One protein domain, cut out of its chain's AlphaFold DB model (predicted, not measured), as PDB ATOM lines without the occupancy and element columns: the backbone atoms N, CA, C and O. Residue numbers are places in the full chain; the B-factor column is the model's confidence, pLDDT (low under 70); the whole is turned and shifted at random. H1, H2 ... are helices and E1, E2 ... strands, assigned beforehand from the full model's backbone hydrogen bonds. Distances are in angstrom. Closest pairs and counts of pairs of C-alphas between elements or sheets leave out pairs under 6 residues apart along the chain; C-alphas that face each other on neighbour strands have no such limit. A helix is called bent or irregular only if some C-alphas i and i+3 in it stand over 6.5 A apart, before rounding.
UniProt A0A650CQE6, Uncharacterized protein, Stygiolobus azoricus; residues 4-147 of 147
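Overview. This is residues 4 to 147 of the 147 residues of an uncharacterized protein of Stygiolobus azoricus (UniProt A0A650CQE6). A small three-stranded sheet, E1 E2 E3, and helix H4 follow each other nearly end to end along one side of the long middle helix H3, while H1 and H2 pack on other sides of H3. H1 crosses H3 and, with its residues 20 to 30, meets H2 near the end where the two are joined, as a V; the link between them, residues 31 to 44, lies at one far end of the long axis. The printed part has 144 residues with four named helices and three named strands, in the order H1 H2 H3 E1 E2 E3 H4; the class is mostly helix. The sheet, order E1 - E2 - E3, is antiparallel and a meander, each strand the antiparallel neighbour of the one before. The whole is elongated, spanning 54 by 31 by 25 A, and only just compact, close to loose, with a radius of gyration of the C-alphas of 17.1 A.

Along the chain. Begin at C-alpha 105, (2.025, -32.222, -4.208), where E1, residues 105 to 109, starts; E2 is residues 112 to 116 and E3 residues 123 to 126. H3, residues 74 to 102, is 41.9 A long. H4, residues 128 to 145, is 25.8 A long and ends at C-alpha 145, (32.849, -37.122, 20.930). H2, residues 45 to 68, is 33.9 A long. Find C-alpha 4 at (25.404, -41.753, 32.552); from there H1 runs 40.5 A to residue 30, irregular where C-alphas 26 and 29 are 7.1 A apart.

Arrangement. In the hairpin of E1 and E2, N 107 and O 114 are 2.9 A apart, within hydrogen-bond range; in that of E2 and E3, N 113 and O 125 are 2.8 A apart, also within range. H3 only grazes the sheet, with residues 95 to 99. H3 is the hub, touching three helices. Its residues 81 to 92 alone touch H4, closest at C-alphas Ser 88 and Gly 129, 4.4 A, opposite ways at a steep tilt of 35.2 degrees, only just past shallow. H2 and H3 form a helical hairpin at a shallow tilt of 25 degrees, closest at C-alphas Phe 61 and Ser 83, 4.8 A. H1 touches H3 with residues 9 to 21 alone, closest at C-alphas Thr 17 and Ala 82, 4.6 A, at a steep tilt of 48 degrees. Its residues 20 to 30 alone touch H2, closest at C-alphas Gly 28 and Gly 49, 4.0 A, at a steep tilt of 45 degrees. The helix packing is mostly crossed, one of four touching pairs being at a shallow tilt. Every O i to N i+4 pair is within hydrogen-bond range in H2, H3 and H4; in H1, 21 of 23 are.

Size, cuts and confidence. The two C-alphas farthest apart, those of Pro 40 and Ser 147, are 56.1 A apart. The printed part has no cut. Look at residues 31 to 44 for the long link, H1 to H2, where residues 38 to 39 pair antiparallel with 42 to 43. The pLDDT is under 70 at residues 34 to 42 and at 147, and its mean over the printed part is 90.6.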
ATOM      1  N   SER A   4      26.508 -42.074  31.632       85.75
ATOM      2  CA  SER A   4      25.404 -41.753  32.552       85.75
ATOM      3  C   SER A   4      25.047 -40.262  32.534       85.75
ATOM      4  O   SER A   4      23.882 -39.925  32.376       85.75
ATOM      5  N   LYS A   5      26.034 -39.359  32.558       86.75
ATOM      6  CA  LYS A   5      25.770 -37.915  32.500       86.75
ATOM      7  C   LYS A   5      25.135 -37.493  31.170       86.75
ATOM      8  O   LYS A   5      24.371 -36.532  31.139       86.75
ATOM      9  N   ILE A   6      25.473 -38.165  30.065       87.62
ATOM     10  CA  ILE A   6      24.868 -37.904  28.747       87.62
ATOM     11  C   ILE A   6      23.402 -38.344  28.747       87.62
ATOM     12  O   ILE A   6      22.547 -37.603  28.271       87.62
ATOM     13  N   ILE A   7      23.112 -39.517  29.312       89.00
ATOM     14  CA  ILE A   7      21.744 -40.025  29.466       89.00
ATOM     15  C   ILE A   7      20.913 -39.067  30.325       89.00
ATOM     16  O   ILE A   7      19.808 -38.696  29.923       89.00
ATOM     17  N   ASP A   8      21.460 -38.599  31.447       90.75
ATOM     18  CA  ASP A   8      20.788 -37.631  32.318       90.75
ATOM     19  C   ASP A   8      20.490 -36.333  31.554       90.75
ATOM     20  O   ASP A   8      19.363 -35.839  31.559       90.75
ATOM     21  N   TYR A   9      21.474 -35.815  30.807       93.62
ATOM     22  CA  TYR A   9      21.303 -34.627  29.970       93.62
ATOM     23  C   TYR A   9      20.159 -34.776  28.962       93.62
ATOM     24  O   TYR A   9      19.291 -33.907  28.887       93.62
ATOM     25  N   TYR A  10      20.133 -35.868  28.195       94.44
ATOM     26  CA  TYR A  10      19.098 -36.063  27.178       94.44
ATOM     27  C   TYR A  10      17.731 -36.403  27.768       94.44
ATOM     28  O   TYR A  10      16.718 -36.051  27.167       94.44
ATOM     29  N   SER A  11      17.680 -36.964  28.977       93.56
ATOM     30  CA  SER A  11      16.435 -37.078  29.741       93.56
ATOM     31  C   SER A  11      15.843 -35.695  30.038       93.56
ATOM     32  O   SER A  11      14.656 -35.471  29.796       93.56
ATOM     33  N   TYR A  12      16.671 -34.725  30.459       93.88
ATOM     34  CA  TYR A  12      16.224 -33.336  30.634       93.88
ATOM     35  C   TYR A  12      15.788 -32.688  29.321       93.88
ATOM     36  O   TYR A  12      14.776 -31.993  29.296       93.88
ATOM     37  N   VAL A  13      16.523 -32.914  28.227       97.44
ATOM     38  CA  VAL A  13      16.161 -32.382  26.904       97.44
ATOM     39  C   VAL A  13      14.788 -32.891  26.470       97.44
ATOM     40  O   VAL A  13      13.963 -32.091  26.036       97.44
ATOM     41  N   ILE A  14      14.506 -34.186  26.626       97.62
ATOM     42  CA  ILE A  14      13.205 -34.773  26.271       97.62
ATOM     43  C   ILE A  14      12.089 -34.195  27.149       97.62
ATOM     44  O   ILE A  14      11.066 -33.758  26.623       97.62
ATOM     45  N   ALA A  15      12.292 -34.123  28.467       97.25
ATOM     46  CA  ALA A  15      11.302 -33.555  29.382       97.25
ATOM     47  C   ALA A  15      10.985 -32.085  29.047       97.25
ATOM     48  O   ALA A  15       9.818 -31.701  28.956       97.25
ATOM     49  N   LEU A  16      12.018 -31.274  28.794       97.88
ATOM     50  CA  LEU A  16      11.857 -29.882  28.370       97.88
ATOM     51  C   LEU A  16      11.205 -29.772  26.988       97.88
ATOM     52  O   LEU A  16      10.406 -28.871  26.778       97.88
ATOM     53  N   THR A  17      11.493 -30.690  26.064       98.50
ATOM     54  CA  THR A  17      10.864 -30.725  24.733       98.50
ATOM     55  C   THR A  17       9.352 -30.874  24.862       98.50
ATOM     56  O   THR A  17       8.607 -30.088  24.281       98.50
ATOM     57  N   ILE A  18       8.899 -31.837  25.671       98.44
ATOM     58  CA  ILE A  18       7.473 -32.070  25.933       98.44
ATOM     59  C   ILE A  18       6.843 -30.832  26.581       98.44
ATOM     60  O   ILE A  18       5.792 -30.375  26.136       98.44
ATOM     61  N   LEU A  19       7.503 -30.252  27.589       98.25
ATOM     62  CA  LEU A  19       7.016 -29.048  28.262       98.25
ATOM     63  C   LEU A  19       6.862 -27.868  27.292       98.25
ATOM     64  O   LEU A  19       5.823 -27.213  27.288       98.25
ATOM     65  N   LEU A  20       7.869 -27.613  26.454       98.19
ATOM     66  CA  LEU A  20       7.827 -26.537  25.463       98.19
ATOM     67  C   LEU A  20       6.708 -26.756  24.442       98.19
ATOM     68  O   LEU A  20       6.016 -25.800  24.109       98.19
ATOM     69  N   ILE A  21       6.494 -27.997  23.988       98.38
ATOM     70  CA  ILE A  21       5.376 -28.340  23.098       98.38
ATOM     71  C   ILE A  21       4.038 -28.013  23.767       98.38
ATOM     72  O   ILE A  21       3.219 -27.327  23.162       98.38
ATOM     73  N   ILE A  22       3.822 -28.454  25.010       98.00
ATOM     74  CA  ILE A  22       2.574 -28.189  25.744       98.00
ATOM     75  C   ILE A  22       2.330 -26.682  25.867       98.00
ATOM     76  O   ILE A  22       1.229 -26.214  25.583       98.00
ATOM     77  N   ILE A  23       3.362 -25.922  26.250       97.12
ATOM     78  CA  ILE A  23       3.280 -24.463  26.376       97.12
ATOM     79  C   ILE A  23       2.922 -23.831  25.028       97.12
ATOM     80  O   ILE A  23       1.987 -23.042  24.962       97.12
ATOM     81  N   ALA A  24       3.630 -24.181  23.952       96.94
ATOM     82  CA  ALA A  24       3.389 -23.597  22.635       96.94
ATOM     83  C   ALA A  24       1.984 -23.916  22.106       96.94
ATOM     84  O   ALA A  24       1.298 -23.012  21.636       96.94
ATOM     85  N   LEU A  25       1.524 -25.162  22.254       96.06
ATOM     86  CA  LEU A  25       0.176 -25.571  21.848       96.06
ATOM     87  C   LEU A  25      -0.917 -24.839  22.634       96.06
ATOM     88  O   LEU A  25      -1.950 -24.503  22.059       96.06
ATOM     89  N   ALA A  26      -0.690 -24.539  23.918       95.81
ATOM     90  CA  ALA A  26      -1.624 -23.742  24.716       95.81
ATOM     91  C   ALA A  26      -1.800 -22.312  24.171       95.81
ATOM     92  O   ALA A  26      -2.856 -21.711  24.362       95.81
ATOM     93  N   PHE A  27      -0.800 -21.782  23.458       93.75
ATOM     94  CA  PHE A  27      -0.877 -20.495  22.763       93.75
ATOM     95  C   PHE A  27      -1.412 -20.597  21.326       93.75
ATOM     96  O   PHE A  27      -1.724 -19.567  20.734       93.75
ATOM     97  N   GLY A  28      -1.578 -21.803  20.772       90.38
ATOM     98  CA  GLY A  28      -2.122 -22.026  19.428       90.38
ATOM     99  C   GLY A  28      -3.463 -21.322  19.151       90.38
ATOM    100  O   GLY A  28      -3.600 -20.727  18.083       90.38
ATOM    101  N   PRO A  29      -4.435 -21.298  20.086       89.81
ATOM    102  CA  PRO A  29      -5.689 -20.558  19.914       89.81
ATOM    103  C   PRO A  29      -5.532 -19.036  19.792       89.81
ATOM    104  O   PRO A  29      -6.458 -18.377  19.335       89.81
ATOM    105  N   LEU A  30      -4.386 -18.472  20.192       90.31
ATOM    106  CA  LEU A  30      -4.087 -17.044  20.040       90.31
ATOM    107  C   LEU A  30      -3.491 -16.707  18.669       90.31
ATOM    108  O   LEU A  30      -3.049 -15.576  18.465       90.31
ATOM    109  N   ALA A  31      -3.427 -17.677  17.751       88.75
ATOM    110  CA  ALA A  31      -2.978 -17.417  16.397       88.75
ATOM    111  C   ALA A  31      -3.845 -16.314  15.766       88.75
ATOM    112  O   ALA A  31      -5.075 -16.387  15.853       88.75
ATOM    113  N   PRO A  32      -3.233 -15.296  15.140       81.75
ATOM    114  CA  PRO A  32      -3.988 -14.271  14.440       81.75
ATOM    115  C   PRO A  32      -4.665 -14.912  13.225       81.75
ATOM    116  O   PRO A  32      -3.989 -15.465  12.357       81.75
ATOM    117  N   ILE A  33      -5.996 -14.873  13.190       77.88
ATOM    118  CA  ILE A  33      -6.796 -15.366  12.069       77.88
ATOM    119  C   ILE A  33      -7.738 -14.245  11.646       77.88
ATOM    120  O   ILE A  33      -8.685 -13.922  12.359       77.88
ATOM    121  N   ASP A  34      -7.464 -13.675  10.475       67.56
ATOM    122  CA  ASP A  34      -8.283 -12.615   9.874       67.56
ATOM    123  C   ASP A  34      -9.356 -13.176   8.914       67.56
ATOM    124  O   ASP A  34     -10.211 -12.440   8.421       67.56
ATOM    125  N   GLU A  35      -9.335 -14.488   8.651       63.66
ATOM    126  CA  GLU A  35     -10.233 -15.188   7.724       63.66
ATOM    127  C   GLU A  35     -11.312 -16.015   8.451       63.66
ATOM    128  O   GLU A  35     -11.147 -16.365   9.623       63.66
ATOM    129  N   PRO A  36     -12.428 -16.381   7.785       64.62
ATOM    130  CA  PRO A  36     -13.412 -17.283   8.372       64.62
ATOM    131  C   PRO A  36     -12.743 -18.604   8.766       64.62
ATOM    132  O   PRO A  36     -12.224 -19.328   7.919       64.62
ATOM    133  N   THR A  37     -12.790 -18.948  10.052       60.38
ATOM    134  CA  THR A  37     -12.184 -20.176  10.595       60.38
ATOM    135  C   THR A  37     -12.798 -21.450  10.013       60.38
ATOM    136  O   THR A  37     -12.176 -22.509  10.039       60.38
ATOM    137  N   HIS A  38     -14.001 -21.356   9.442       56.72
ATOM    138  CA  HIS A  38     -14.729 -22.475   8.864       56.72
ATOM    139  C   HIS A  38     -14.904 -22.292   7.359       56.72
ATOM    140  O   HIS A  38     -15.771 -21.549   6.896       56.72
ATOM    141  N   PHE A  39     -14.114 -23.036   6.589       60.00
ATOM    142  CA  PHE A  39     -14.466 -23.352   5.211       60.00
ATOM    143  C   PHE A  39     -15.439 -24.540   5.230       60.00
ATOM    144  O   PHE A  39     -15.368 -25.358   6.148       60.00
ATOM    145  N   PRO A  40     -16.339 -24.693   4.238       58.12
ATOM    146  CA  PRO A  40     -17.416 -25.691   4.281       58.12
ATOM    147  C   PRO A  40     -16.967 -27.145   4.522       58.12
ATOM    148  O   PRO A  40     -17.798 -27.976   4.874       58.12
ATOM    149  N   ASN A  41     -15.673 -27.451   4.370       64.81
ATOM    150  CA  ASN A  41     -15.117 -28.795   4.504       64.81
ATOM    151  C   ASN A  41     -14.064 -28.964   5.624       64.81
ATOM    152  O   ASN A  41     -13.679 -30.104   5.876       64.81
ATOM    153  N   TYR A  42     -13.563 -27.899   6.272       68.88
ATOM    154  CA  TYR A  42     -12.537 -28.020   7.325       68.88
ATOM    155  C   TYR A  42     -12.383 -26.763   8.204       68.88
ATOM    156  O   TYR A  42     -12.679 -25.642   7.784       68.88
ATOM    157  N   ASP A  43     -11.882 -26.974   9.424       77.69
ATOM    158  CA  ASP A  43     -11.548 -25.931  10.399       77.69
ATOM    159  C   ASP A  43     -10.090 -25.473  10.227       77.69
ATOM    160  O   ASP A  43      -9.150 -26.253  10.413       77.69
ATOM    161  N   LEU A  44      -9.901 -24.206   9.857       80.12
ATOM    162  CA  LEU A  44      -8.592 -23.570   9.705       80.12
ATOM    163  C   LEU A  44      -7.889 -23.316  11.039       80.12
ATOM    164  O   LEU A  44      -6.663 -23.195  11.060       80.12
ATOM    165  N   GLN A  45      -8.623 -23.268  12.151       84.00
ATOM    166  CA  GLN A  45      -8.063 -22.958  13.464       84.00
ATOM    167  C   GLN A  45      -6.957 -23.940  13.859       84.00
ATOM    168  O   GLN A  45      -5.956 -23.545  14.454       84.00
ATOM    169  N   ILE A  46      -7.119 -25.221  13.518       86.06
ATOM    170  CA  ILE A  46      -6.175 -26.281  13.883       86.06
ATOM    171  C   ILE A  46      -4.829 -26.115  13.152       86.06
ATOM    172  O   ILE A  46      -3.810 -25.967  13.833       86.06
ATOM    173  N   PRO A  47      -4.764 -26.119  11.803       88.19
ATOM    174  CA  PRO A  47      -3.496 -25.964  11.090       88.19
ATOM    175  C   PRO A  47      -2.849 -24.593  11.310       88.19
ATOM    176  O   PRO A  47      -1.623 -24.506  11.424       88.19
ATOM    177  N   VAL A  48      -3.640 -23.525  11.442       89.06
ATOM    178  CA  VAL A  48      -3.101 -22.191  11.729       89.06
ATOM    179  C   VAL A  48      -2.547 -22.119  13.155       89.06
ATOM    180  O   VAL A  48      -1.418 -21.671  13.356       89.06
ATOM    181  N   GLY A  49      -3.273 -22.650  14.143       92.25
ATOM    182  CA  GLY A  49      -2.813 -22.714  15.530       92.25
ATOM    183  C   GLY A  49      -1.547 -23.557  15.705       92.25
ATOM    184  O   GLY A  49      -0.644 -23.181  16.459       92.25
ATOM    185  N   LEU A  50      -1.426 -24.664  14.967       93.88
ATOM    186  CA  LEU A  50      -0.222 -25.495  14.971       93.88
ATOM    187  C   LEU A  50       0.969 -24.778  14.316       93.88
ATOM    188  O   LEU A  50       2.075 -24.812  14.858       93.88
ATOM    189  N   SER A  51       0.734 -24.068  13.209       93.00
ATOM    190  CA  SER A  51       1.741 -23.221  12.553       93.00
ATOM    191  C   SER A  51       2.255 -22.126  13.492       93.00
ATOM    192  O   SER A  51       3.463 -21.936  13.630       93.00
ATOM    193  N   PHE A  52       1.349 -21.451  14.207       95.12
ATOM    194  CA  PHE A  52       1.698 -20.424  15.188       95.12
ATOM    195  C   PHE A  52       2.467 -20.994  16.389       95.12
ATOM    196  O   PHE A  52       3.469 -20.424  16.822       95.12
ATOM    197  N   SER A  53       2.068 -22.171  16.876       97.12
ATOM    198  CA  SER A  53       2.808 -22.895  17.918       97.12
ATOM    199  C   SER A  53       4.238 -23.215  17.461       97.12
ATOM    200  O   SER A  53       5.196 -23.010  18.208       97.12
ATOM    201  N   GLY A  54       4.399 -23.656  16.208       96.81
ATOM    202  CA  GLY A  54       5.704 -23.862  15.582       96.81
ATOM    203  C   GLY A  54       6.535 -22.578  15.536       96.81
ATOM    204  O   GLY A  54       7.701 -22.589  15.927       96.81
ATOM    205  N   PHE A  55       5.931 -21.452  15.151       95.81
ATOM    206  CA  PHE A  55       6.598 -20.148  15.150       95.81
ATOM    207  C   PHE A  55       7.137 -19.757  16.539       95.81
ATOM    208  O   PHE A  55       8.298 -19.362  16.650       95.81
ATOM    209  N   ILE A  56       6.353 -19.931  17.609       97.19
ATOM    210  CA  ILE A  56       6.802 -19.649  18.987       97.19
ATOM    211  C   ILE A  56       8.029 -20.498  19.349       97.19
ATOM    212  O   ILE A  56       9.013 -19.982  19.887       97.19
ATOM    213  N   LEU A  57       8.002 -21.793  19.029       98.25
ATOM    214  CA  LEU A  57       9.115 -22.704  19.313       98.25
ATOM    215  C   LEU A  57      10.372 -22.350  18.514       98.25
ATOM    216  O   LEU A  57      11.478 -22.403  19.059       98.25
ATOM    217  N   LEU A  58      10.215 -21.929  17.256       98.00
ATOM    218  CA  LEU A  58      11.317 -21.412  16.451       98.00
ATOM    219  C   LEU A  58      11.927 -20.160  17.090       98.00
ATOM    220  O   LEU A  58      13.150 -20.050  17.170       98.00
ATOM    221  N   MET A  59      11.098 -19.240  17.592       97.88
ATOM    222  CA  MET A  59      11.582 -18.047  18.291       97.88
ATOM    223  C   MET A  59      12.347 -18.409  19.564       97.88
ATOM    224  O   MET A  59      13.427 -17.866  19.791       97.88
ATOM    225  N   PHE A  60      11.861 -19.367  20.359       97.44
ATOM    226  CA  PHE A  60      12.609 -19.873  21.515       97.44
ATOM    227  C   PHE A  60      13.964 -20.443  21.109       97.44
ATOM    228  O   PHE A  60      14.974 -20.098  21.724       97.44
ATOM    229  N   PHE A  61      14.008 -21.259  20.054       98.12
ATOM    230  CA  PHE A  61      15.262 -21.801  19.548       98.12
ATOM    231  C   PHE A  61      16.235 -20.695  19.136       98.12
ATOM    232  O   PHE A  61      17.379 -20.702  19.588       98.12
ATOM    233  N   ILE A  62      15.789 -19.721  18.337       97.62
ATOM    234  CA  ILE A  62      16.636 -18.611  17.883       97.62
ATOM    235  C   ILE A  62      17.148 -17.802  19.077       97.62
ATOM    236  O   ILE A  62      18.353 -17.579  19.187       97.62
ATOM    237  N   VAL A  63      16.270 -17.405  20.002       97.31
ATOM    238  CA  VAL A  63      16.647 -16.605  21.178       97.31
ATOM    239  C   VAL A  63      17.642 -17.359  22.059       97.31
ATOM    240  O   VAL A  63      18.686 -16.810  22.413       97.31
ATOM    241  N   PHE A  64      17.375 -18.626  22.388       96.56
ATOM    242  CA  PHE A  64      18.283 -19.411  23.224       96.56
ATOM    243  C   PHE A  64      19.608 -19.701  22.523       96.56
ATOM    244  O   PHE A  64      20.662 -19.621  23.160       96.56
ATOM    245  N   ALA A  65      19.579 -20.017  21.228       95.19
ATOM    246  CA  ALA A  65      20.786 -20.251  20.454       95.19
ATOM    247  C   ALA A  65      21.648 -18.988  20.398       95.19
ATOM    248  O   ALA A  65      22.835 -19.080  20.679       95.19
ATOM    249  N   VAL A  66      21.074 -17.818  20.110       95.94
ATOM    250  CA  VAL A  66      21.821 -16.554  20.011       95.94
ATOM    251  C   VAL A  66      22.390 -16.123  21.363       95.94
ATOM    252  O   VAL A  66      23.571 -15.795  21.449       95.94
ATOM    253  N   LEU A  67      21.582 -16.139  22.428       94.75
ATOM    254  CA  LEU A  67      22.006 -15.622  23.734       94.75
ATOM    255  C   LEU A  67      22.977 -16.548  24.466       94.75
ATOM    256  O   LEU A  67      23.800 -16.082  25.253       94.75
ATOM    257  N   PHE A  68      22.869 -17.859  24.245       94.69
ATOM    258  CA  PHE A  68      23.539 -18.840  25.092       94.69
ATOM    259  C   PHE A  68      24.404 -19.850  24.338       94.69
ATOM    260  O   PHE A  68      24.804 -20.877  24.908       94.69
ATOM    261  N   TRP A  69      24.737 -19.575  23.074       93.00
ATOM    262  CA  TRP A  69      25.675 -20.410  22.334       93.00
ATOM    263  C   TRP A  69      27.000 -20.567  23.089       93.00
ATOM    264  O   TRP A  69      27.588 -19.600  23.564       93.00
ATOM    265  N   GLY A  70      27.494 -21.800  23.205       85.69
ATOM    266  CA  GLY A  70      28.762 -22.078  23.885       85.69
ATOM    267  C   GLY A  70      28.736 -21.939  25.414       85.69
ATOM    268  O   GLY A  70      29.786 -22.078  26.043       85.69
ATOM    269  N   SER A  71      27.569 -21.715  26.032       89.75
ATOM    270  CA  SER A  71      27.438 -21.721  27.494       89.75
ATOM    271  C   SER A  71      27.948 -23.036  28.095       89.75
ATOM    272  O   SER A  71      27.747 -24.113  27.534       89.75
ATOM    273  N   LYS A  72      28.587 -22.974  29.270       86.25
ATOM    274  CA  LYS A  72      29.002 -24.169  30.031       86.25
ATOM    275  C   LYS A  72      27.890 -24.710  30.937       86.25
ATOM    276  O   LYS A  72      28.020 -25.810  31.465       86.25
ATOM    277  N   ASN A  73      26.802 -23.957  31.120       88.81
ATOM    278  CA  ASN A  73      25.694 -24.361  31.978       88.81
ATOM    279  C   ASN A  73      24.852 -25.442  31.285       88.81
ATOM    280  O   ASN A  73      24.343 -25.244  30.180       88.81
ATOM    281  N   ILE A  74      24.710 -26.591  31.941       87.75
ATOM    282  CA  ILE A  74      24.028 -27.757  31.386       87.75
ATOM    283  C   ILE A  74      22.536 -27.500  31.130       87.75
ATOM    284  O   ILE A  74      22.042 -27.869  30.070       87.75
ATOM    285  N   MET A  75      21.860 -26.783  32.031       88.56
ATOM    286  CA  MET A  75      20.434 -26.464  31.924       88.56
ATOM    287  C   MET A  75      20.158 -25.465  30.797       88.56
ATOM    288  O   MET A  75      19.185 -25.572  30.063       88.56
ATOM    289  N   ILE A  76      21.047 -24.492  30.612       91.31
ATOM    290  CA  ILE A  76      20.906 -23.529  29.516       91.31
ATOM    291  C   ILE A  76      21.098 -24.225  28.163       91.31
ATOM    292  O   ILE A  76      20.388 -23.952  27.199       91.31
ATOM    293  N   ASN A  77      22.039 -25.166  28.086       93.00
ATOM    294  CA  ASN A  77      22.235 -25.930  26.862       93.00
ATOM    295  C   ASN A  77      21.064 -26.857  26.538       93.00
ATOM    296  O   ASN A  77      20.754 -27.010  25.356       93.00
ATOM    297  N   SER A  78      20.431 -27.458  27.552       94.94
ATOM    298  CA  SER A  78      19.268 -28.312  27.326       94.94
ATOM    299  C   SER A  78      18.075 -27.514  26.808       94.94
ATOM    300  O   SER A  78      17.325 -28.057  26.009       94.94
ATOM    301  N   LEU A  79      17.935 -26.225  27.150       96.19
ATOM    302  CA  LEU A  79      16.922 -25.340  26.550       96.19
ATOM    303  C   LEU A  79      17.131 -25.141  25.042       96.19
ATOM    304  O   LEU A  79      16.160 -25.176  24.288       96.19
ATOM    305  N   ILE A  80      18.377 -24.977  24.581       96.56
ATOM    306  CA  ILE A  80      18.682 -24.869  23.141       96.56
ATOM    307  C   ILE A  80      18.321 -26.178  22.427       96.56
ATOM    308  O   ILE A  80      17.624 -26.168  21.416       96.56
ATOM    309  N   ASP A  81      18.761 -27.311  22.969       97.19
ATOM    310  CA  ASP A  81      18.531 -28.612  22.337       97.19
ATOM    311  C   ASP A  81      17.037 -28.994  22.368       97.19
ATOM    312  O   ASP A  81      16.512 -29.517  21.388       97.19
ATOM    313  N   ALA A  82      16.333 -28.681  23.461       98.12
ATOM    314  CA  ALA A  82      14.904 -28.943  23.612       98.12
ATOM    315  C   ALA A  82      14.045 -28.055  22.709       98.12
ATOM    316  O   ALA A  82      13.084 -28.548  22.128       98.12
ATOM    317  N   SER A  83      14.383 -26.769  22.567       98.00
ATOM    318  CA  SER A  83      13.677 -25.859  21.651       98.00
ATOM    319  C   SER A  83      13.899 -26.221  20.181       98.00
ATOM    320  O   SER A  83      12.963 -26.159  19.391       98.00
ATOM    321  N   ALA A  84      15.103 -26.679  19.818       98.06
ATOM    322  CA  ALA A  84      15.370 -27.216  18.485       98.06
ATOM    323  C   ALA A  84      14.498 -28.446  18.193       98.06
ATOM    324  O   ALA A  84      13.875 -28.540  17.131       98.06
ATOM    325  N   LEU A  85      14.445 -29.390  19.138       98.25
ATOM    326  CA  LEU A  85      13.703 -30.634  18.974       98.25
ATOM    327  C   LEU A  85      12.187 -30.398  18.969       98.25
ATOM    328  O   LEU A  85      11.496 -30.939  18.107       98.25
ATOM    329  N   SER A  86      11.672 -29.561  19.874       98.38
ATOM    330  CA  SER A  86      10.241 -29.249  19.954       98.38
ATOM    331  C   SER A  86       9.747 -28.556  18.692       98.38
ATOM    332  O   SER A  86       8.735 -28.977  18.130       98.38
ATOM    333  N   PHE A  87      10.483 -27.552  18.203       98.38
ATOM    334  CA  PHE A  87      10.164 -26.897  16.939       98.38
ATOM    335  C   PHE A  87      10.162 -27.898  15.783       98.38
ATOM    336  O   PHE A  87       9.195 -27.945  15.031       98.38
ATOM    337  N   SER A  88      11.197 -28.737  15.674       98.06
ATOM    338  CA  SER A  88      11.297 -29.727  14.594       98.06
ATOM    339  C   SER A  88      10.087 -30.668  14.582       98.06
ATOM    340  O   SER A  88       9.487 -30.885  13.533       98.06
ATOM    341  N   ILE A  89       9.686 -31.183  15.751       98.06
ATOM    342  CA  ILE A  89       8.518 -32.066  15.892       98.06
ATOM    343  C   ILE A  89       7.242 -31.360  15.422       98.06
ATOM    344  O   ILE A  89       6.517 -31.908  14.592       98.06
ATOM    345  N   ILE A  90       6.973 -30.148  15.917       97.75
ATOM    346  CA  ILE A  90       5.767 -29.398  15.543       97.75
ATOM    347  C   ILE A  90       5.784 -29.002  14.065       97.75
ATOM    348  O   ILE A  90       4.752 -29.095  13.408       97.75
ATOM    349  N   ASN A  91       6.940 -28.638  13.512       96.06
ATOM    350  CA  ASN A  91       7.093 -28.275  12.107       96.06
ATOM    351  C   ASN A  91       6.730 -29.438  11.170       96.06
ATOM    352  O   ASN A  91       5.916 -29.274  10.264       96.06
ATOM    353  N   TYR A  92       7.269 -30.637  11.413       95.69
ATOM    354  CA  TYR A  92       6.939 -31.801  10.583       95.69
ATOM    355  C   TYR A  92       5.521 -32.321  10.826       95.69
ATOM    356  O   TYR A  92       4.872 -32.771   9.881       95.69
ATOM    357  N   LEU A  93       5.003 -32.216  12.057       95.88
ATOM    358  CA  LEU A  93       3.592 -32.492  12.327       95.88
ATOM    359  C   LEU A  93       2.686 -31.533  11.544       95.88
ATOM    360  O   LEU A  93       1.663 -31.957  11.011       95.88
ATOM    361  N   ASN A  94       3.076 -30.264  11.434       93.00
ATOM    362  CA  ASN A  94       2.346 -29.267  10.667       93.00
ATOM    363  C   ASN A  94       2.381 -29.565   9.163       93.00
ATOM    364  O   ASN A  94       1.328 -29.584   8.534       93.00
ATOM    365  N   PHE A  95       3.545 -29.901   8.592       92.06
ATOM    366  CA  PHE A  95       3.623 -30.353   7.196       92.06
ATOM    367  C   PHE A  95       2.743 -31.578   6.934       92.06
ATOM    368  O   PHE A  95       2.032 -31.625   5.930       92.06
ATOM    369  N   TYR A  96       2.738 -32.543   7.856       93.12
ATOM    370  CA  TYR A  96       1.859 -33.704   7.767       93.12
ATOM    371  C   TYR A  96       0.378 -33.303   7.806       93.12
ATOM    372  O   TYR A  96      -0.397 -33.749   6.961       93.12
ATOM    373  N   LEU A  97      -0.020 -32.427   8.733       91.75
ATOM    374  CA  LEU A  97      -1.398 -31.949   8.834       91.75
ATOM    375  C   LEU A  97      -1.830 -31.219   7.554       91.75
ATOM    376  O   LEU A  97      -2.878 -31.538   6.990       91.75
ATOM    377  N   VAL A  98      -0.984 -30.321   7.042       88.75
ATOM    378  CA  VAL A  98      -1.203 -29.613   5.774       88.75
ATOM    379  C   VAL A  98      -1.402 -30.607   4.629       88.75
ATOM    380  O   VAL A  98      -2.366 -30.509   3.867       88.75
ATOM    381  N   TYR A  99      -0.545 -31.626   4.546       90.31
ATOM    382  CA  TYR A  99      -0.691 -32.685   3.558       90.31
ATOM    383  C   TYR A  99      -2.027 -33.426   3.693       90.31
ATOM    384  O   TYR A  99      -2.691 -33.717   2.698       90.31
ATOM    385  N   THR A 100      -2.462 -33.732   4.918       89.50
ATOM    386  CA  THR A 100      -3.716 -34.462   5.138       89.50
ATOM    387  C   THR A 100      -4.967 -33.669   4.772       89.50
ATOM    388  O   THR A 100      -5.891 -34.281   4.241       89.50
ATOM    389  N   ILE A 101      -4.984 -32.353   5.004       86.69
ATOM    390  CA  ILE A 101      -6.147 -31.491   4.751       86.69
ATOM    391  C   ILE A 101      -6.232 -31.111   3.271       86.69
ATOM    392  O   ILE A 101      -7.270 -31.301   2.643       86.69
ATOM    393  N   TRP A 102      -5.136 -30.605   2.699       86.31
ATOM    394  CA  TRP A 102      -5.160 -29.990   1.365       86.31
ATOM    395  C   TRP A 102      -4.628 -30.881   0.246       86.31
ATOM    396  O   TRP A 102      -4.792 -30.536  -0.922       86.31
ATOM    397  N   LYS A 103      -3.987 -32.009   0.580       89.69
ATOM    398  CA  LYS A 103      -3.383 -32.946  -0.386       89.69
ATOM    399  C   LYS A 103      -2.525 -32.264  -1.478       89.69
ATOM    400  O   LYS A 103      -2.647 -32.644  -2.644       89.69
ATOM    401  N   PRO A 104      -1.671 -31.269  -1.153       91.56
ATOM    402  CA  PRO A 104      -0.749 -30.712  -2.131       91.56
ATOM    403  C   PRO A 104       0.262 -31.760  -2.595       91.56
ATOM    404  O   PRO A 104       0.595 -32.705  -1.875       91.56
ATOM    405  N   GLU A 105       0.810 -31.539  -3.783       93.31
ATOM    406  CA  GLU A 105       2.025 -32.222  -4.208       93.31
ATOM    407  C   GLU A 105       3.201 -31.641  -3.408       93.31
ATOM    408  O   GLU A 105       3.450 -30.435  -3.458       93.31
ATOM    409  N   MET A 106       3.891 -32.490  -2.641       92.69
ATOM    410  CA  MET A 106       5.042 -32.109  -1.819       92.69
ATOM    411  C   MET A 106       6.275 -32.901  -2.247       92.69
ATOM    412  O   MET A 106       6.288 -34.129  -2.156       92.69
ATOM    413  N   ILE A 107       7.326 -32.201  -2.671       93.25
ATOM    414  CA  ILE A 107       8.626 -32.798  -2.997       93.25
ATOM    415  C   ILE A 107       9.645 -32.316  -1.967       93.25
ATOM    416  O   ILE A 107       9.844 -31.114  -1.782       93.25
ATOM    417  N   ILE A 108      10.288 -33.272  -1.297       91.50
ATOM    418  CA  ILE A 108      11.314 -33.008  -0.287       91.50
ATOM    419  C   ILE A 108      12.649 -32.787  -0.993       91.50
ATOM    420  O   ILE A 108      13.123 -33.653  -1.731       91.50
ATOM    421  N   LEU A 109      13.265 -31.639  -0.744       92.81
ATOM    422  CA  LEU A 109      14.581 -31.262  -1.242       92.81
ATOM    423  C   LEU A 109      15.516 -30.991  -0.051       92.81
ATOM    424  O   LEU A 109      15.052 -30.745   1.063       92.81
ATOM    425  N   PRO A 110      16.845 -31.003  -0.243       91.38
ATOM    426  CA  PRO A 110      17.761 -30.557   0.800       91.38
ATOM    427  C   PRO A 110      17.461 -29.105   1.193       91.38
ATOM    428  O   PRO A 110      17.592 -28.214   0.360       91.38
ATOM    429  N   PHE A 111      17.095 -28.879   2.454       92.00
ATOM    430  CA  PHE A 111      16.711 -27.599   3.063       92.00
ATOM    431  C   PHE A 111      15.404 -26.976   2.569       92.00
ATOM    432  O   PHE A 111      15.078 -25.873   3.001       92.00
ATOM    433  N   PHE A 112      14.641 -27.637   1.698       94.56
ATOM    434  CA  PHE A 112      13.427 -27.050   1.140       94.56
ATOM    435  C   PHE A 112      12.318 -28.081   0.941       94.56
ATOM    436  O   PHE A 112      12.567 -29.241   0.619       94.56
ATOM    437  N   PHE A 113      11.079 -27.616   1.029       92.50
ATOM    438  CA  PHE A 113       9.916 -28.297   0.486       92.50
ATOM    439  C   PHE A 113       9.421 -27.535  -0.732       92.50
ATOM    440  O   PHE A 113       9.186 -26.329  -0.678       92.50
ATOM    441  N   TYR A 114       9.240 -28.252  -1.830       93.44
ATOM    442  CA  TYR A 114       8.484 -27.753  -2.963       93.44
ATOM    443  C   TYR A 114       7.027 -28.170  -2.779       93.44
ATOM    444  O   TYR A 114       6.749 -29.365  -2.659       93.44
ATOM    445  N   ILE A 115       6.113 -27.202  -2.723       92.69
ATOM    446  CA  ILE A 115       4.698 -27.427  -2.417       92.69
ATOM    447  C   ILE A 115       3.844 -26.835  -3.531       92.69
ATOM    448  O   ILE A 115       3.971 -25.658  -3.858       92.69
ATOM    449  N   LYS A 116       2.948 -27.636  -4.107       91.88
ATOM    450  CA  LYS A 116       2.018 -27.186  -5.146       91.88
ATOM    451  C   LYS A 116       0.581 -27.554  -4.796       91.88
ATOM    452  O   LYS A 116       0.241 -28.729  -4.654       91.88
ATOM    453  N   TYR A 117      -0.275 -26.539  -4.722       88.25
ATOM    454  CA  TYR A 117      -1.705 -26.692  -4.460       88.25
ATOM    455  C   TYR A 117      -2.501 -26.594  -5.761       88.25
ATOM    456  O   TYR A 117      -2.759 -25.494  -6.231       88.25
ATOM    457  N   SER A 118      -2.941 -27.720  -6.329       86.12
ATOM    458  CA  SER A 118      -3.834 -27.749  -7.504       86.12
ATOM    459  C   SER A 118      -3.420 -26.743  -8.605       86.12
ATOM    460  O   SER A 118      -2.360 -26.904  -9.213       86.12
ATOM    461  N   ALA A 119      -4.230 -25.704  -8.851       82.00
ATOM    462  CA  ALA A 119      -4.005 -24.667  -9.858       82.00
ATOM    463  C   ALA A 119      -3.094 -23.506  -9.406       82.00
ATOM    464  O   ALA A 119      -2.783 -22.636 -10.217       82.00
ATOM    465  N   ALA A 120      -2.679 -23.463  -8.139       84.81
ATOM    466  CA  ALA A 120      -1.772 -22.444  -7.631       84.81
ATOM    467  C   ALA A 120      -0.346 -22.653  -8.153       84.81
ATOM    468  O   ALA A 120       0.094 -23.777  -8.430       84.81
ATOM    469  N   SER A 121       0.386 -21.545  -8.253       84.94
ATOM    470  CA  SER A 121       1.820 -21.586  -8.511       84.94
ATOM    471  C   SER A 121       2.521 -22.392  -7.416       84.94
ATOM    472  O   SER A 121       2.143 -22.297  -6.248       84.94
ATOM    473  N   PRO A 122       3.528 -23.194  -7.773       87.88
ATOM    474  CA  PRO A 122       4.314 -23.904  -6.784       87.88
ATOM    475  C   PRO A 122       5.121 -22.934  -5.922       87.88
ATOM    476  O   PRO A 122       5.651 -21.935  -6.412       87.88
ATOM    477  N   GLU A 123       5.266 -23.280  -4.652       91.94
ATOM    478  CA  GLU A 123       6.022 -22.522  -3.666       91.94
ATOM    479  C   GLU A 123       7.226 -23.327  -3.186       91.94
ATOM    480  O   GLU A 123       7.146 -24.537  -2.958       91.94
ATOM    481  N   LEU A 124       8.358 -22.640  -3.027       93.25
ATOM    482  CA  LEU A 124       9.560 -23.201  -2.425       93.25
ATOM    483  C   LEU A 124       9.670 -22.690  -0.989       93.25
ATOM    484  O   LEU A 124       9.947 -21.513  -0.758       93.25
ATOM    485  N   VAL A 125       9.459 -23.582  -0.029       91.88
ATOM    486  CA  VAL A 125       9.444 -23.271   1.403       91.88
ATOM    487  C   VAL A 125      10.735 -23.766   2.037       91.88
ATOM    488  O   VAL A 125      11.101 -24.927   1.873       91.88
ATOM    489  N   LEU A 126      11.437 -22.900   2.770       93.69
ATOM    490  CA  LEU A 126      12.638 -23.285   3.514       93.69
ATOM    491  C   LEU A 126      12.275 -24.212   4.682       93.69
ATOM    492  O   LEU A 126      11.422 -23.886   5.508       93.69
ATOM    493  N   ASP A 127      12.970 -25.341   4.784       94.69
ATOM    494  CA  ASP A 127      12.799 -26.299   5.870       94.69
ATOM    495  C   ASP A 127      13.630 -25.897   7.093       94.69
ATOM    496  O   ASP A 127      14.726 -26.404   7.360       94.69
ATOM    497  N   PHE A 128      13.081 -24.967   7.874       94.75
ATOM    498  CA  PHE A 128      13.661 -24.598   9.161       94.75
ATOM    499  C   PHE A 128      13.769 -25.796  10.115       94.75
ATOM    500  O   PHE A 128      14.711 -25.838  10.905       94.75
ATOM    501  N   GLY A 129      12.854 -26.772  10.042       96.06
ATOM    502  CA  GLY A 129      12.884 -27.966  10.888       96.06
ATOM    503  C   GLY A 129      14.120 -28.823  10.624       96.06
ATOM    504  O   GLY A 129      14.748 -29.330  11.555       96.06
ATOM    505  N   GLN A 130      14.537 -28.948   9.363       95.75
ATOM    506  CA  GLN A 130      15.787 -29.625   9.019       95.75
ATOM    507  C   GLN A 130      17.005 -28.859   9.538       95.75
ATOM    508  O   GLN A 130      17.926 -29.473  10.079       95.75
ATOM    509  N   ILE A 131      17.004 -27.527   9.438       95.50
ATOM    510  CA  ILE A 131      18.094 -26.688   9.960       95.50
ATOM    511  C   ILE A 131      18.244 -26.885  11.477       95.50
ATOM    512  O   ILE A 131      19.352 -27.131  11.962       95.50
ATOM    513  N   THR A 132      17.147 -26.837  12.236       97.00
ATOM    514  CA  THR A 132      17.183 -27.033  13.693       97.00
ATOM    515  C   THR A 132      17.596 -28.449  14.083       97.00
ATOM    516  O   THR A 132      18.382 -28.610  15.020       97.00
ATOM    517  N   LEU A 133      17.160 -29.473  13.339       96.75
ATOM    518  CA  LEU A 133      17.622 -30.849  13.544       96.75
ATOM    519  C   LEU A 133      19.123 -30.998  13.300       96.75
ATOM    520  O   LEU A 133      19.807 -31.646  14.091       96.75
ATOM    521  N   ILE A 134      19.663 -30.387  12.242       96.75
ATOM    522  CA  ILE A 134      21.105 -30.417  11.969       96.75
ATOM    523  C   ILE A 134      21.875 -29.800  13.138       96.75
ATOM    524  O   ILE A 134      22.857 -30.385  13.601       96.75
ATOM    525  N   VAL A 135      21.415 -28.661  13.665       95.69
ATOM    526  CA  VAL A 135      22.030 -28.028  14.840       95.69
ATOM    527  C   VAL A 135      21.966 -28.949  16.063       95.69
ATOM    528  O   VAL A 135      22.979 -29.123  16.748       95.69
ATOM    529  N   PHE A 136      20.816 -29.573  16.321       96.94
ATOM    530  CA  PHE A 136      20.638 -30.528  17.415       96.94
ATOM    531  C   PHE A 136      21.603 -31.718  17.299       96.94
ATOM    532  O   PHE A 136      22.360 -32.001  18.232       96.94
ATOM    533  N   PHE A 137      21.644 -32.383  16.140       96.56
ATOM    534  CA  PHE A 137      22.513 -33.538  15.912       96.56
ATOM    535  C   PHE A 137      23.994 -33.170  15.942       96.56
ATOM    536  O   PHE A 137      24.799 -33.921  16.495       96.56
ATOM    537  N   TYR A 138      24.368 -31.998  15.426       95.44
ATOM    538  CA  TYR A 138      25.729 -31.483  15.547       95.44
ATOM    539  C   TYR A 138      26.142 -31.344  17.019       95.44
ATOM    540  O   TYR A 138      27.216 -31.806  17.419       95.44
ATOM    541  N   ARG A 139      25.280 -30.752  17.854       93.00
ATOM    542  CA  ARG A 139      25.544 -30.568  19.289       93.00
ATOM    543  C   ARG A 139      25.596 -31.904  20.031       93.00
ATOM    544  O   ARG A 139      26.508 -32.100  20.837       93.00
ATOM    545  N   LEU A 140      24.706 -32.842  19.702       92.69
ATOM    546  CA  LEU A 140      24.743 -34.220  20.201       92.69
ATOM    547  C   LEU A 140      26.064 -34.910  19.867       92.69
ATOM    548  O   LEU A 140      26.759 -35.379  20.770       92.69
ATOM    549  N   TYR A 141      26.457 -34.905  18.595       92.19
ATOM    550  CA  TYR A 141      27.711 -35.500  18.146       92.19
ATOM    551  C   TYR A 141      28.919 -34.904  18.880       92.19
ATOM    552  O   TYR A 141      29.786 -35.636  19.360       92.19
ATOM    553  N   ARG A 142      28.971 -33.574  19.033       90.25
ATOM    554  CA  ARG A 142      30.055 -32.894  19.758       90.25
ATOM    555  C   ARG A 142      30.130 -33.322  21.224       90.25
ATOM    556  O   ARG A 142      31.241 -33.491  21.729       90.25
ATOM    557  N   ARG A 143      28.992 -33.515  21.900       87.81
ATOM    558  CA  ARG A 143      28.944 -34.003  23.290       87.81
ATOM    559  C   ARG A 143      29.416 -35.447  23.395       87.81
ATOM    560  O   ARG A 143      30.258 -35.727  24.242       87.81
ATOM    561  N   LEU A 144      28.941 -36.325  22.513       87.25
ATOM    562  CA  LEU A 144      29.357 -37.730  22.463       87.25
ATOM    563  C   LEU A 144      30.854 -37.882  22.166       87.25
ATOM    564  O   LEU A 144      31.519 -38.685  22.803       87.25
ATOM    565  N   LYS A 145      31.412 -37.081  21.251       86.75
ATOM    566  CA  LYS A 145      32.849 -37.122  20.930       86.75
ATOM    567  C   LYS A 145      33.735 -36.557  22.042       86.75
ATOM    568  O   LYS A 145      34.870 -36.986  22.198       86.75
ATOM    569  N   SER A 146      33.240 -35.568  22.783       74.19
ATOM    570  CA  SER A 146      33.966 -34.967  23.914       74.19
ATOM    571  C   SER A 146      33.804 -35.776  25.209       74.19
ATOM    572  O   SER A 146      34.149 -35.281  26.288       74.19
ATOM    573  N   SER A 147      33.184 -36.958  25.127       58.12
ATOM    574  CA  SER A 147      32.811 -37.761  26.281       58.12
ATOM    575  C   SER A 147      33.838 -38.801  26.655       58.12
ATOM    576  O   SER A 147      34.122 -38.827  27.878       58.12
TER     577      SER A 147